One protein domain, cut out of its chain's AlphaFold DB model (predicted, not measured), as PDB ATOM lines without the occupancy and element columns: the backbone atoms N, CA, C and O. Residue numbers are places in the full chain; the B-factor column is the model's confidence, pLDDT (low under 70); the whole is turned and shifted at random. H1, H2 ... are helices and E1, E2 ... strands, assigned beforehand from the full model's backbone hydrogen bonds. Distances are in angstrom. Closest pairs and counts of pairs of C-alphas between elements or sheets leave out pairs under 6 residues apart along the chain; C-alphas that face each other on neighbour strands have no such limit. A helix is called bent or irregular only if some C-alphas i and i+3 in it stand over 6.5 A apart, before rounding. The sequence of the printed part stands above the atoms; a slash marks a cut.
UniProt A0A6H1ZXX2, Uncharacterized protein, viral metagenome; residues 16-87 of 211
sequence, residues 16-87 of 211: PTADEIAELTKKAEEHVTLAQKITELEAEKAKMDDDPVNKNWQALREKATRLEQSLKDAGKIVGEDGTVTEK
ATOM      1  N   PRO A  16     129.156 -48.132-208.807       66.25
ATOM      2  CA  PRO A  16     128.673 -48.467-207.478       66.25
ATOM      3  C   PRO A  16     129.631 -49.438-206.793       66.25
ATOM      4  O   PRO A  16     130.048 -50.439-207.382       66.25
ATOM      5  N   THR A  17     129.970 -49.143-205.546       74.56
ATOM      6  CA  THR A  17     130.793 -50.028-204.713       74.56
ATOM      7  C   THR A  17     130.057 -51.339-204.417       74.56
ATOM      8  O   THR A  17     128.829 -51.402-204.475       74.56
ATOM      9  N   ALA A  18     130.787 -52.408-204.081       74.56
ATOM     10  CA  ALA A  18     130.180 -53.709-203.777       74.56
ATOM     11  C   ALA A  18     129.128 -53.635-202.649       74.56
ATOM     12  O   ALA A  18     128.108 -54.322-202.712       74.56
ATOM     13  N   ASP A  19     129.339 -52.750-201.670       75.19
ATOM     14  CA  ASP A  19     128.395 -52.493-200.580       75.19
ATOM     15  C   ASP A  19     127.130 -51.761-201.066       75.19
ATOM     16  O   ASP A  19     126.020 -52.118-200.670       75.19
ATOM     17  N   GLU A  20     127.264 -50.794-201.982       71.62
ATOM     18  CA  GLU A  20     126.125 -50.109-202.615       71.62
ATOM     19  C   GLU A  20     125.312 -51.075-203.494       71.62
ATOM     20  O   GLU A  20     124.082 -51.020-203.494       71.62
ATOM     21  N   ILE A  21     125.971 -52.007-204.193       76.50
ATOM     22  CA  ILE A  21     125.294 -53.066-204.957       76.50
ATOM     23  C   ILE A  21     124.517 -53.987-204.011       76.50
ATOM     24  O   ILE A  21     123.349 -54.263-204.280       76.50
ATOM     25  N   ALA A  22     125.120 -54.409-202.895       77.12
ATOM     26  CA  ALA A  22     124.467 -55.257-201.898       77.12
ATOM     27  C   ALA A  22     123.237 -54.572-201.268       77.12
ATOM     28  O   ALA A  22     122.176 -55.192-201.123       77.12
ATOM     29  N   GLU A  23     123.342 -53.281-200.943       79.81
ATOM     30  CA  GLU A  23     122.229 -52.495-200.399       79.81
ATOM     31  C   GLU A  23     121.102 -52.303-201.427       79.81
ATOM     32  O   GLU A  23     119.922 -52.429-201.088       79.81
ATOM     33  N   LEU A  24     121.444 -52.060-202.697       79.38
ATOM     34  CA  LEU A  24     120.472 -51.949-203.786       79.38
ATOM     35  C   LEU A  24     119.764 -53.279-204.066       79.38
ATOM     36  O   LEU A  24     118.549 -53.276-204.263       79.38
ATOM     37  N   THR A  25     120.472 -54.411-204.024       78.31
ATOM     38  CA  THR A  25     119.841 -55.736-204.152       78.31
ATOM     39  C   THR A  25     118.886 -56.024-203.001       78.31
ATOM     40  O   THR A  25     117.769 -56.472-203.245       78.31
ATOM     41  N   LYS A  26     119.257 -55.671-201.764       83.69
ATOM     42  CA  LYS A  26     118.374 -55.836-200.605       83.69
ATOM     43  C   LYS A  26     117.110 -54.979-200.729       83.69
ATOM     44  O   LYS A  26     116.011 -55.473-200.496       83.69
ATOM     45  N   LYS A  27     117.239 -53.719-201.161       79.94
ATOM     46  CA  LYS A  27     116.081 -52.849-201.429       79.94
ATOM     47  C   LYS A  27     115.208 -53.399-202.555       79.94
ATOM     48  O   LYS A  27     113.988 -53.353-202.449       79.94
ATOM     49  N   ALA A  28     115.801 -53.946-203.615       79.25
ATOM     50  CA  ALA A  28     115.043 -54.568-204.697       79.25
ATOM     51  C   ALA A  28     114.229 -55.780-204.204       79.25
ATOM     52  O   ALA A  28     113.055 -55.902-204.545       79.25
ATOM     53  N   GLU A  29     114.802 -56.628-203.350       85.62
ATOM     54  CA  GLU A  29     114.093 -57.750-202.715       85.62
ATOM     55  C   GLU A  29     112.974 -57.275-201.767       85.62
ATOM     56  O   GLU A  29     111.864 -57.818-201.776       85.62
ATOM     57  N   GLU A  30     113.214 -56.213-200.994       84.00
ATOM     58  CA  GLU A  30     112.195 -55.557-200.161       84.00
ATOM     59  C   GLU A  30     111.048 -54.980-201.015       84.00
ATOM     60  O   GLU A  30     109.876 -55.125-200.670       84.00
ATOM     61  N   HIS A  31     111.348 -54.398-202.178       76.81
ATOM     62  CA  HIS A  31     110.333 -53.918-203.117       76.81
ATOM     63  C   HIS A  31     109.531 -55.057-203.756       76.81
ATOM     64  O   HIS A  31     108.316 -54.930-203.897       76.81
ATOM     65  N   VAL A  32     110.173 -56.175-204.107       83.44
ATOM     66  CA  VAL A  32     109.483 -57.361-204.641       83.44
ATOM     67  C   VAL A  32     108.541 -57.953-203.593       83.44
ATOM     68  O   VAL A  32     107.390 -58.257-203.902       83.44
ATOM     69  N   THR A  33     108.987 -58.062-202.342       83.19
ATOM     70  CA  THR A  33     108.144 -58.566-201.244       83.19
ATOM     71  C   THR A  33     107.003 -57.608-200.891       83.19
ATOM     72  O   THR A  33     105.891 -58.059-200.617       83.19
ATOM     73  N   LEU A  34     107.223 -56.291-200.948       80.12
ATOM     74  CA  LEU A  34     106.156 -55.295-200.804       80.12
ATOM     75  C   LEU A  34     105.145 -55.364-201.954       80.12
ATOM     76  O   LEU A  34     103.944 -55.335-201.697       80.12
ATOM     77  N   ALA A  35     105.606 -55.510-203.198       77.56
ATOM     78  CA  ALA A  35     104.730 -55.666-204.355       77.56
ATOM     79  C   ALA A  35     103.868 -56.934-204.237       77.56
ATOM     80  O   ALA A  35     102.662 -56.874-204.458       77.56
ATOM     81  N   GLN A  36     104.455 -58.052-203.798       83.44
ATOM     82  CA  GLN A  36     103.713 -59.286-203.526       83.44
ATOM     83  C   GLN A  36     102.649 -59.087-202.437       83.44
ATOM     84  O   GLN A  36     101.494 -59.454-202.645       83.44
ATOM     85  N   LYS A  37     102.987 -58.418-201.327       80.94
ATOM     86  CA  LYS A  37     102.009 -58.085-200.275       80.94
ATOM     87  C   LYS A  37     100.872 -57.196-200.772       80.94
ATOM     88  O   LYS A  37      99.734 -57.403-200.370       80.94
ATOM     89  N   ILE A  38     101.156 -56.222-201.637       76.88
ATOM     90  CA  ILE A  38     100.116 -55.378-202.244       76.88
ATOM     91  C   ILE A  38      99.184 -56.242-203.094       76.88
ATOM     92  O   ILE A  38      97.973 -56.170-202.912       76.88
ATOM     93  N   THR A  39      99.728 -57.121-203.939       80.06
ATOM     94  CA  THR A  39      98.898 -58.011-204.767       80.06
ATOM     95  C   THR A  39      98.071 -58.999-203.939       80.06
ATOM     96  O   THR A  39      96.927 -59.283-204.290       80.06
ATOM     97  N   GLU A  40      98.599 -59.493-202.813       80.31
ATOM     98  CA  GLU A  40      97.849 -60.345-201.880       80.31
ATOM     99  C   GLU A  40      96.712 -59.576-201.197       80.31
ATOM    100  O   GLU A  40      95.590 -60.077-201.149       80.31
ATOM    101  N   LEU A  41      96.964 -58.344-200.741       74.75
ATOM    102  CA  LEU A  41      95.948 -57.481-200.130       74.75
ATOM    103  C   LEU A  41      94.869 -57.050-201.132       74.75
ATOM    104  O   LEU A  41      93.695 -56.978-200.777       74.75
ATOM    105  N   GLU A  42      95.233 -56.786-202.386       75.31
ATOM    106  CA  GLU A  42      94.278 -56.495-203.459       75.31
ATOM    107  C   GLU A  42      93.406 -57.714-203.780       75.31
ATOM    108  O   GLU A  42      92.189 -57.581-203.929       75.31
ATOM    109  N   ALA A  43      93.996 -58.912-203.816       75.44
ATOM    110  CA  ALA A  43      93.256 -60.155-204.005       75.44
ATOM    111  C   ALA A  43      92.347 -60.483-202.806       75.44
ATOM    112  O   ALA A  43      91.243 -60.996-202.990       75.44
ATOM    113  N   GLU A  44      92.778 -60.188-201.579       70.75
ATOM    114  CA  GLU A  44      91.970 -60.351-200.367       70.75
ATOM    115  C   GLU A  44      90.817 -59.338-200.316       70.75
ATOM    116  O   GLU A  44      89.684 -59.714-200.015       70.75
ATOM    117  N   LYS A  45      91.061 -58.085-200.715       65.88
ATOM    118  CA  LYS A  45      90.025 -57.057-200.877       65.88
ATOM    119  C   LYS A  45      88.990 -57.462-201.927       65.88
ATOM    120  O   LYS A  45      87.800 -57.378-201.647       65.88
ATOM    121  N   ALA A  46      89.421 -57.972-203.081       65.25
ATOM    122  CA  ALA A  46      88.512 -58.478-204.110       65.25
ATOM    123  C   ALA A  46      87.657 -59.656-203.603       65.25
ATOM    124  O   ALA A  46      86.468 -59.730-203.899       65.25
ATOM    125  N   LYS A  47      88.223 -60.545-202.774       64.69
ATOM    126  CA  LYS A  47      87.470 -61.636-202.130       64.69
ATOM    127  C   LYS A  47      86.481 -61.141-201.070       64.69
ATOM    128  O   LYS A  47      85.398 -61.703-200.969       64.69
ATOM    129  N   MET A  48      86.831 -60.110-200.295       59.56
ATOM    130  CA  MET A  48      85.892 -59.458-199.368       59.56
ATOM    131  C   MET A  48      84.782 -58.700-200.106       59.56
ATOM    132  O   MET A  48      83.674 -58.584-199.589       59.56
ATOM    133  N   ASP A  49      85.069 -58.186-201.301       56.06
ATOM    134  CA  ASP A  49      84.106 -57.468-202.137       56.06
ATOM    135  C   ASP A  49      83.032 -58.401-202.734       56.06
ATOM    136  O   ASP A  49      81.893 -57.964-202.926       56.06
ATOM    137  N   ASP A  50      83.360 -59.683-202.938       57.59
ATOM    138  CA  ASP A  50      82.452 -60.735-203.424       57.59
ATOM    139  C   ASP A  50      81.698 -61.488-202.305       57.59
ATOM    140  O   ASP A  50      80.877 -62.361-202.598       57.59
ATOM    141  N   ASP A  51      81.930 -61.170-201.025       53.41
ATOM    142  CA  ASP A  51      81.278 -61.856-199.903       53.41
ATOM    143  C   ASP A  51      79.849 -61.300-199.653       53.41
ATOM    144  O   ASP A  51      79.679 -60.155-199.209       53.41
ATOM    145  N   PRO A  52      78.770 -62.077-199.898       55.56
ATOM    146  CA  PRO A  52      77.377 -61.617-199.791       55.56
ATOM    147  C   PRO A  52      76.916 -61.296-198.355       55.56
ATOM    148  O   PRO A  52      75.763 -60.901-198.140       55.56
ATOM    149  N   VAL A  53      77.783 -61.470-197.353       56.94
ATOM    150  CA  VAL A  53      77.450 -61.350-195.927       56.94
ATOM    151  C   VAL A  53      77.300 -59.899-195.461       56.94
ATOM    152  O   VAL A  53      76.654 -59.657-194.441       56.94
ATOM    153  N   ASN A  54      77.775 -58.902-196.213       61.19
ATOM    154  CA  ASN A  54      77.710 -57.513-195.761       61.19
ATOM    155  C   ASN A  54      76.878 -56.604-196.672       61.19
ATOM    156  O   ASN A  54      77.340 -55.585-197.180       61.19
ATOM    157  N   LYS A  55      75.584 -56.933-196.801       63.31
ATOM    158  CA  LYS A  55      74.557 -56.085-197.447       63.31
ATOM    159  C   LYS A  55      74.622 -54.613-197.016       63.31
ATOM    160  O   LYS A  55      74.343 -53.724-197.814       63.31
ATOM    161  N   ASN A  56      75.027 -54.346-195.772       69.31
ATOM    162  CA  ASN A  56      75.214 -52.987-195.264       69.31
ATOM    163  C   ASN A  56      76.364 -52.242-195.959       69.31
ATOM    164  O   ASN A  56      76.233 -51.046-196.197       69.31
ATOM    165  N   TRP A  57      77.454 -52.919-196.324       66.56
ATOM    166  CA  TRP A  57      78.573 -52.310-197.052       66.56
ATOM    167  C   TRP A  57      78.271 -52.105-198.528       66.56
ATOM    168  O   TRP A  57      78.641 -51.068-199.068       66.56
ATOM    169  N   GLN A  58      77.548 -53.029-199.163       70.19
ATOM    170  CA  GLN A  58      77.044 -52.814-200.523       70.19
ATOM    171  C   GLN A  58      76.103 -51.600-200.564       70.19
ATOM    172  O   GLN A  58      76.314 -50.688-201.359       70.19
ATOM    173  N   ALA A  59      75.155 -51.510-199.626       73.62
ATOM    174  CA  ALA A  59      74.262 -50.357-199.513       73.62
ATOM    175  C   ALA A  59      75.002 -49.049-199.171       73.62
ATOM    176  O   ALA A  59      74.620 -47.975-199.640       73.62
ATOM    177  N   LEU A  60      76.055 -49.111-198.349       76.19
ATOM    178  CA  LEU A  60      76.901 -47.955-198.041       76.19
ATOM    179  C   LEU A  60      77.673 -47.492-199.282       76.19
ATOM    180  O   LEU A  60      77.722 -46.293-199.545       76.19
ATOM    181  N   ARG A  61      78.224 -48.427-200.066       72.31
ATOM    182  CA  ARG A  61      78.929 -48.131-201.320       72.31
ATOM    183  C   ARG A  61      78.000 -47.539-202.360       72.31
ATOM    184  O   ARG A  61      78.338 -46.500-202.902       72.31
ATOM    185  N   GLU A  62      76.819 -48.118-202.568       78.12
ATOM    186  CA  GLU A  62      75.818 -47.558-203.483       78.12
ATOM    187  C   GLU A  62      75.456 -46.117-203.105       78.12
ATOM    188  O   GLU A  62      75.416 -45.230-203.965       78.12
ATOM    189  N   LYS A  63      75.255 -45.854-201.805       79.69
ATOM    190  CA  LYS A  63      75.025 -44.497-201.294       79.69
ATOM    191  C   LYS A  63      76.218 -43.580-201.545       79.69
ATOM    192  O   LYS A  63      75.996 -42.454-201.976       79.69
ATOM    193  N   ALA A  64      77.444 -44.044-201.311       76.62
ATOM    194  CA  ALA A  64      78.659 -43.272-201.555       76.62
ATOM    195  C   ALA A  64      78.826 -42.939-203.045       76.62
ATOM    196  O   ALA A  64      78.968 -41.768-203.383       76.62
ATOM    197  N   THR A  65      78.672 -43.914-203.944       79.94
ATOM    198  CA  THR A  65      78.716 -43.688-205.399       79.94
ATOM    199  C   THR A  65      77.625 -42.735-205.868       79.94
ATOM    200  O   THR A  65      77.873 -41.873-206.706       79.94
ATOM    201  N   ARG A  66      76.414 -42.824-205.302       83.25
ATOM    202  CA  ARG A  66      75.331 -41.887-205.623       83.25
ATOM    203  C   ARG A  66      75.648 -40.473-205.135       83.25
ATOM    204  O   ARG A  66      75.318 -39.508-205.822       83.25
ATOM    205  N   LEU A  67      76.274 -40.350-203.966       80.06
ATOM    206  CA  LEU A  67      76.700 -39.070-203.415       80.06
ATOM    207  C   LEU A  67      77.799 -38.446-204.283       80.06
ATOM    208  O   LEU A  67      77.669 -37.288-204.665       80.06
ATOM    209  N   GLU A  68      78.818 -39.220-204.662       76.75
ATOM    210  CA  GLU A  68      79.885 -38.792-205.573       76.75
ATOM    211  C   GLU A  68      79.338 -38.350-206.928       76.75
ATOM    212  O   GLU A  68      79.748 -37.310-207.440       76.75
ATOM    213  N   GLN A  69      78.384 -39.094-207.493       79.75
ATOM    214  CA  GLN A  69      77.732 -38.713-208.741       79.75
ATOM    215  C   GLN A  69      76.989 -37.380-208.580       79.75
ATOM    216  O   GLN A  69      77.175 -36.481-209.392       79.75
ATOM    217  N   SER A  70      76.240 -37.200-207.485       79.69
ATOM    218  CA  SER A  70      75.538 -35.936-207.214       79.69
ATOM    219  C   SER A  70      76.489 -34.754-207.008       79.69
ATOM    220  O   SER A  70      76.178 -33.633-207.400       79.69
ATOM    221  N   LEU A  71      77.662 -34.998-206.416       77.31
ATOM    222  CA  LEU A  71      78.690 -33.982-206.216       77.31
ATOM    223  C   LEU A  71      79.348 -33.612-207.548       77.31
ATOM    224  O   LEU A  71      79.528 -32.425-207.813       77.31
ATOM    225  N   LYS A  72      79.613 -34.595-208.416       74.31
ATOM    226  CA  LYS A  72      80.091 -34.364-209.788       74.31
ATOM    227  C   LYS A  72      79.076 -33.586-210.623       74.31
ATOM    228  O   LYS A  72      79.462 -32.616-211.270       74.31
ATOM    229  N   ASP A  73      77.797 -33.958-210.565       76.62
ATOM    230  CA  ASP A  73      76.709 -33.263-211.265       76.62
ATOM    231  C   ASP A  73      76.551 -31.817-210.758       76.62
ATOM    232  O   ASP A  73      76.265 -30.908-211.532       76.62
ATOM    233  N   ALA A  74      76.814 -31.582-209.468       74.31
ATOM    234  CA  ALA A  74      76.855 -30.254-208.858       74.31
ATOM    235  C   ALA A  74      78.163 -29.479-209.123       74.31
ATOM    236  O   ALA A  74      78.363 -28.407-208.551       74.31
ATOM    237  N   GLY A  75      79.074 -30.008-209.948       68.25
ATOM    238  CA  GLY A  75      80.342 -29.357-210.277       68.25
ATOM    239  C   GLY A  75      81.330 -29.295-209.111       68.25
ATOM    240  O   GLY A  75      82.200 -28.429-209.095       68.25
ATOM    241  N   LYS A  76      81.216 -30.188-208.125       76.94
ATOM    242  CA  LYS A  76      82.129 -30.280-206.980       76.94
ATOM    243  C   LYS A  76      83.143 -31.402-207.193       76.94
ATOM    244  O   LYS A  76      82.811 -32.481-207.680       76.94
ATOM    245  N   ILE A  77      84.391 -31.137-206.833       71.56
ATOM    246  CA  ILE A  77      85.497 -32.091-206.844       71.56
ATOM    247  C   ILE A  77      85.632 -32.653-205.429       71.56
ATOM    248  O   ILE A  77      85.708 -31.898-204.462       71.56
ATOM    249  N   VAL A  78      85.656 -33.979-205.313       71.25
ATOM    250  CA  VAL A  78      85.947 -34.675-204.055       71.25
ATOM    251  C   VAL A  78      87.422 -35.070-204.080       71.25
ATOM    252  O   VAL A  78      87.833 -35.815-204.969       71.25
ATOM    253  N   GLY A  79      88.215 -34.520-203.163       71.69
ATOM    254  CA  GLY A  79      89.622 -34.874-202.970       71.69
ATOM    255  C   GLY A  79      89.786 -36.263-202.348       71.69
ATOM    256  O   GLY A  79      88.853 -36.805-201.757       71.69
ATOM    257  N   GLU A  80      90.985 -36.839-202.460       69.88
ATOM    258  CA  GLU A  80      91.316 -38.165-201.899       69.88
ATOM    259  C   GLU A  80      91.181 -38.229-200.365       69.88
ATOM    260  O   GLU A  80      91.001 -39.302-199.793       69.88
ATOM    261  N   ASP A  81      91.213 -37.075-199.699       72.12
ATOM    262  CA  ASP A  81      91.011 -36.888-198.260       72.12
ATOM    263  C   ASP A  81      89.536 -36.657-197.865       72.12
ATOM    264  O   ASP A  81      89.226 -36.452-196.689       72.12
ATOM    265  N   GLY A  82      88.613 -36.682-198.832       65.62
ATOM    266  CA  GLY A  82      87.190 -36.414-198.625       65.62
ATOM    267  C   GLY A  82      86.828 -34.926-198.585       65.62
ATOM    268  O   GLY A  82      85.682 -34.590-198.272       65.62
ATOM    269  N   THR A  83      87.757 -34.022-198.911       77.06
ATOM    270  CA  THR A  83      87.436 -32.596-199.035       77.06
ATOM    271  C   THR A  83      86.592 -32.335-200.277       77.06
ATOM    272  O   THR A  83      86.912 -32.753-201.386       77.06
ATOM    273  N   VAL A  84      85.475 -31.630-200.095       73.00
ATOM    274  CA  VAL A  84      84.604 -31.219-201.200       73.00
ATOM    275  C   VAL A  84      84.968 -29.792-201.578       73.00
ATOM    276  O   VAL A  84      84.706 -28.858-200.820       73.00
ATOM    277  N   THR A  85      85.559 -29.622-202.753       70.88
ATOM    278  CA  THR A  85      85.894 -28.315-203.325       70.88
ATOM    279  C   THR A  85      84.980 -28.022-204.503       70.88
ATOM    280  O   THR A  85      84.522 -28.927-205.199       70.88
ATOM    281  N   GLU A  86      84.648 -26.757-204.729       68.69
ATOM    282  CA  GLU A  86      83.977 -26.379-205.972       68.69
ATOM    283  C   GLU A  86      84.995 -26.485-207.105       68.69
ATOM    284  O   GLU A  86      86.127 -26.012-206.972       68.69
ATOM    285  N   LYS A  87      84.620 -27.135-208.214       62.31
ATOM    286  CA  LYS A  87      85.444 -27.085-209.420       62.31
ATOM    287  C   LYS A  87      85.615 -25.605-209.748       62.31
ATOM    288  O   LYS A  87      84.594 -24.920-209.838       62.31
TER     289      LYS A  87
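Overview. This is residues 16 to 87 of the 211 residues of an uncharacterized protein of viral metagenome (UniProt A0A6H1ZXX2). A small hairpin of two short strands, E1 and E2, sits at one end of helix H2, and beyond the other end of H2 the much longer helix H1 runs off as a free arm, the two helices making a wide, open L. The helices do not pack on each other; the nearness between parts is at the hairpin, beside residues 68 to 72 of H2. The printed part has 72 residues with two named helices and two named strands, in the order H1, H2, E1, E2; the sheet E1 - E2 is antiparallel, and the class is mostly helix. The whole is extended, with a radius of gyration of the C-alphas of 20.7 A, and flat, spanning 58 by 37 by 13 A.

Along the chain. Look first for the sheet: E1 is residues 76 to 78 and E2 is residues 84 to 86, where C-alpha 86 stands at (83.977, -26.379, -205.972). Before them comes H2, residues 55 to 73, which runs 26.8 A from C-alpha 55 at (74.557, -56.085, -197.447) to its last C-alpha. For the long arm, find C-alpha 18 at (130.180, -53.709, -203.777); from there H1, residues 18 to 49, runs 46.3 A to C-alpha 49 at (84.106, -57.468, -202.137). Neither helix is bent.

Arrangement. Begin at E1 and E2, a hairpin whose strands are antiparallel neighbours at 148 degrees. The C-alphas of Lys 76 and Glu 86 face each other at 4.4 A. Across the pair you will find N 77 and O 85 within hydrogen-bond range at 2.8 A, and N 85 and O 77 at 2.9 A. Move outward to H2: it has 3 pairs of C-alphas within 8 A of E1, the closest being those of Leu 71 and Ile 77, 7.1 A apart. H2 and E2 are near each other, with 5 pairs of C-alphas within 10 A. H1 is apart from H2, E1 and E2. In both helices every O i to N i+4 pair is within hydrogen-bond range.

Size, cuts and confidence. The two C-alphas farthest apart are those of Ala 18 and Ala 74, 58.5 A. Residues 25 to 48, which belong to H1, stand free, and so do residues 59 to 67 of H2, among others. The printed part has no cut, and the links H1 to H2, H2 to E1 and E1 to E2 are tight. The mean pLDDT of the printed part is 73.4; look for values under 70 at residues 45 to 57, and also at residues 16, 75, 80, 82 and 86 to 87.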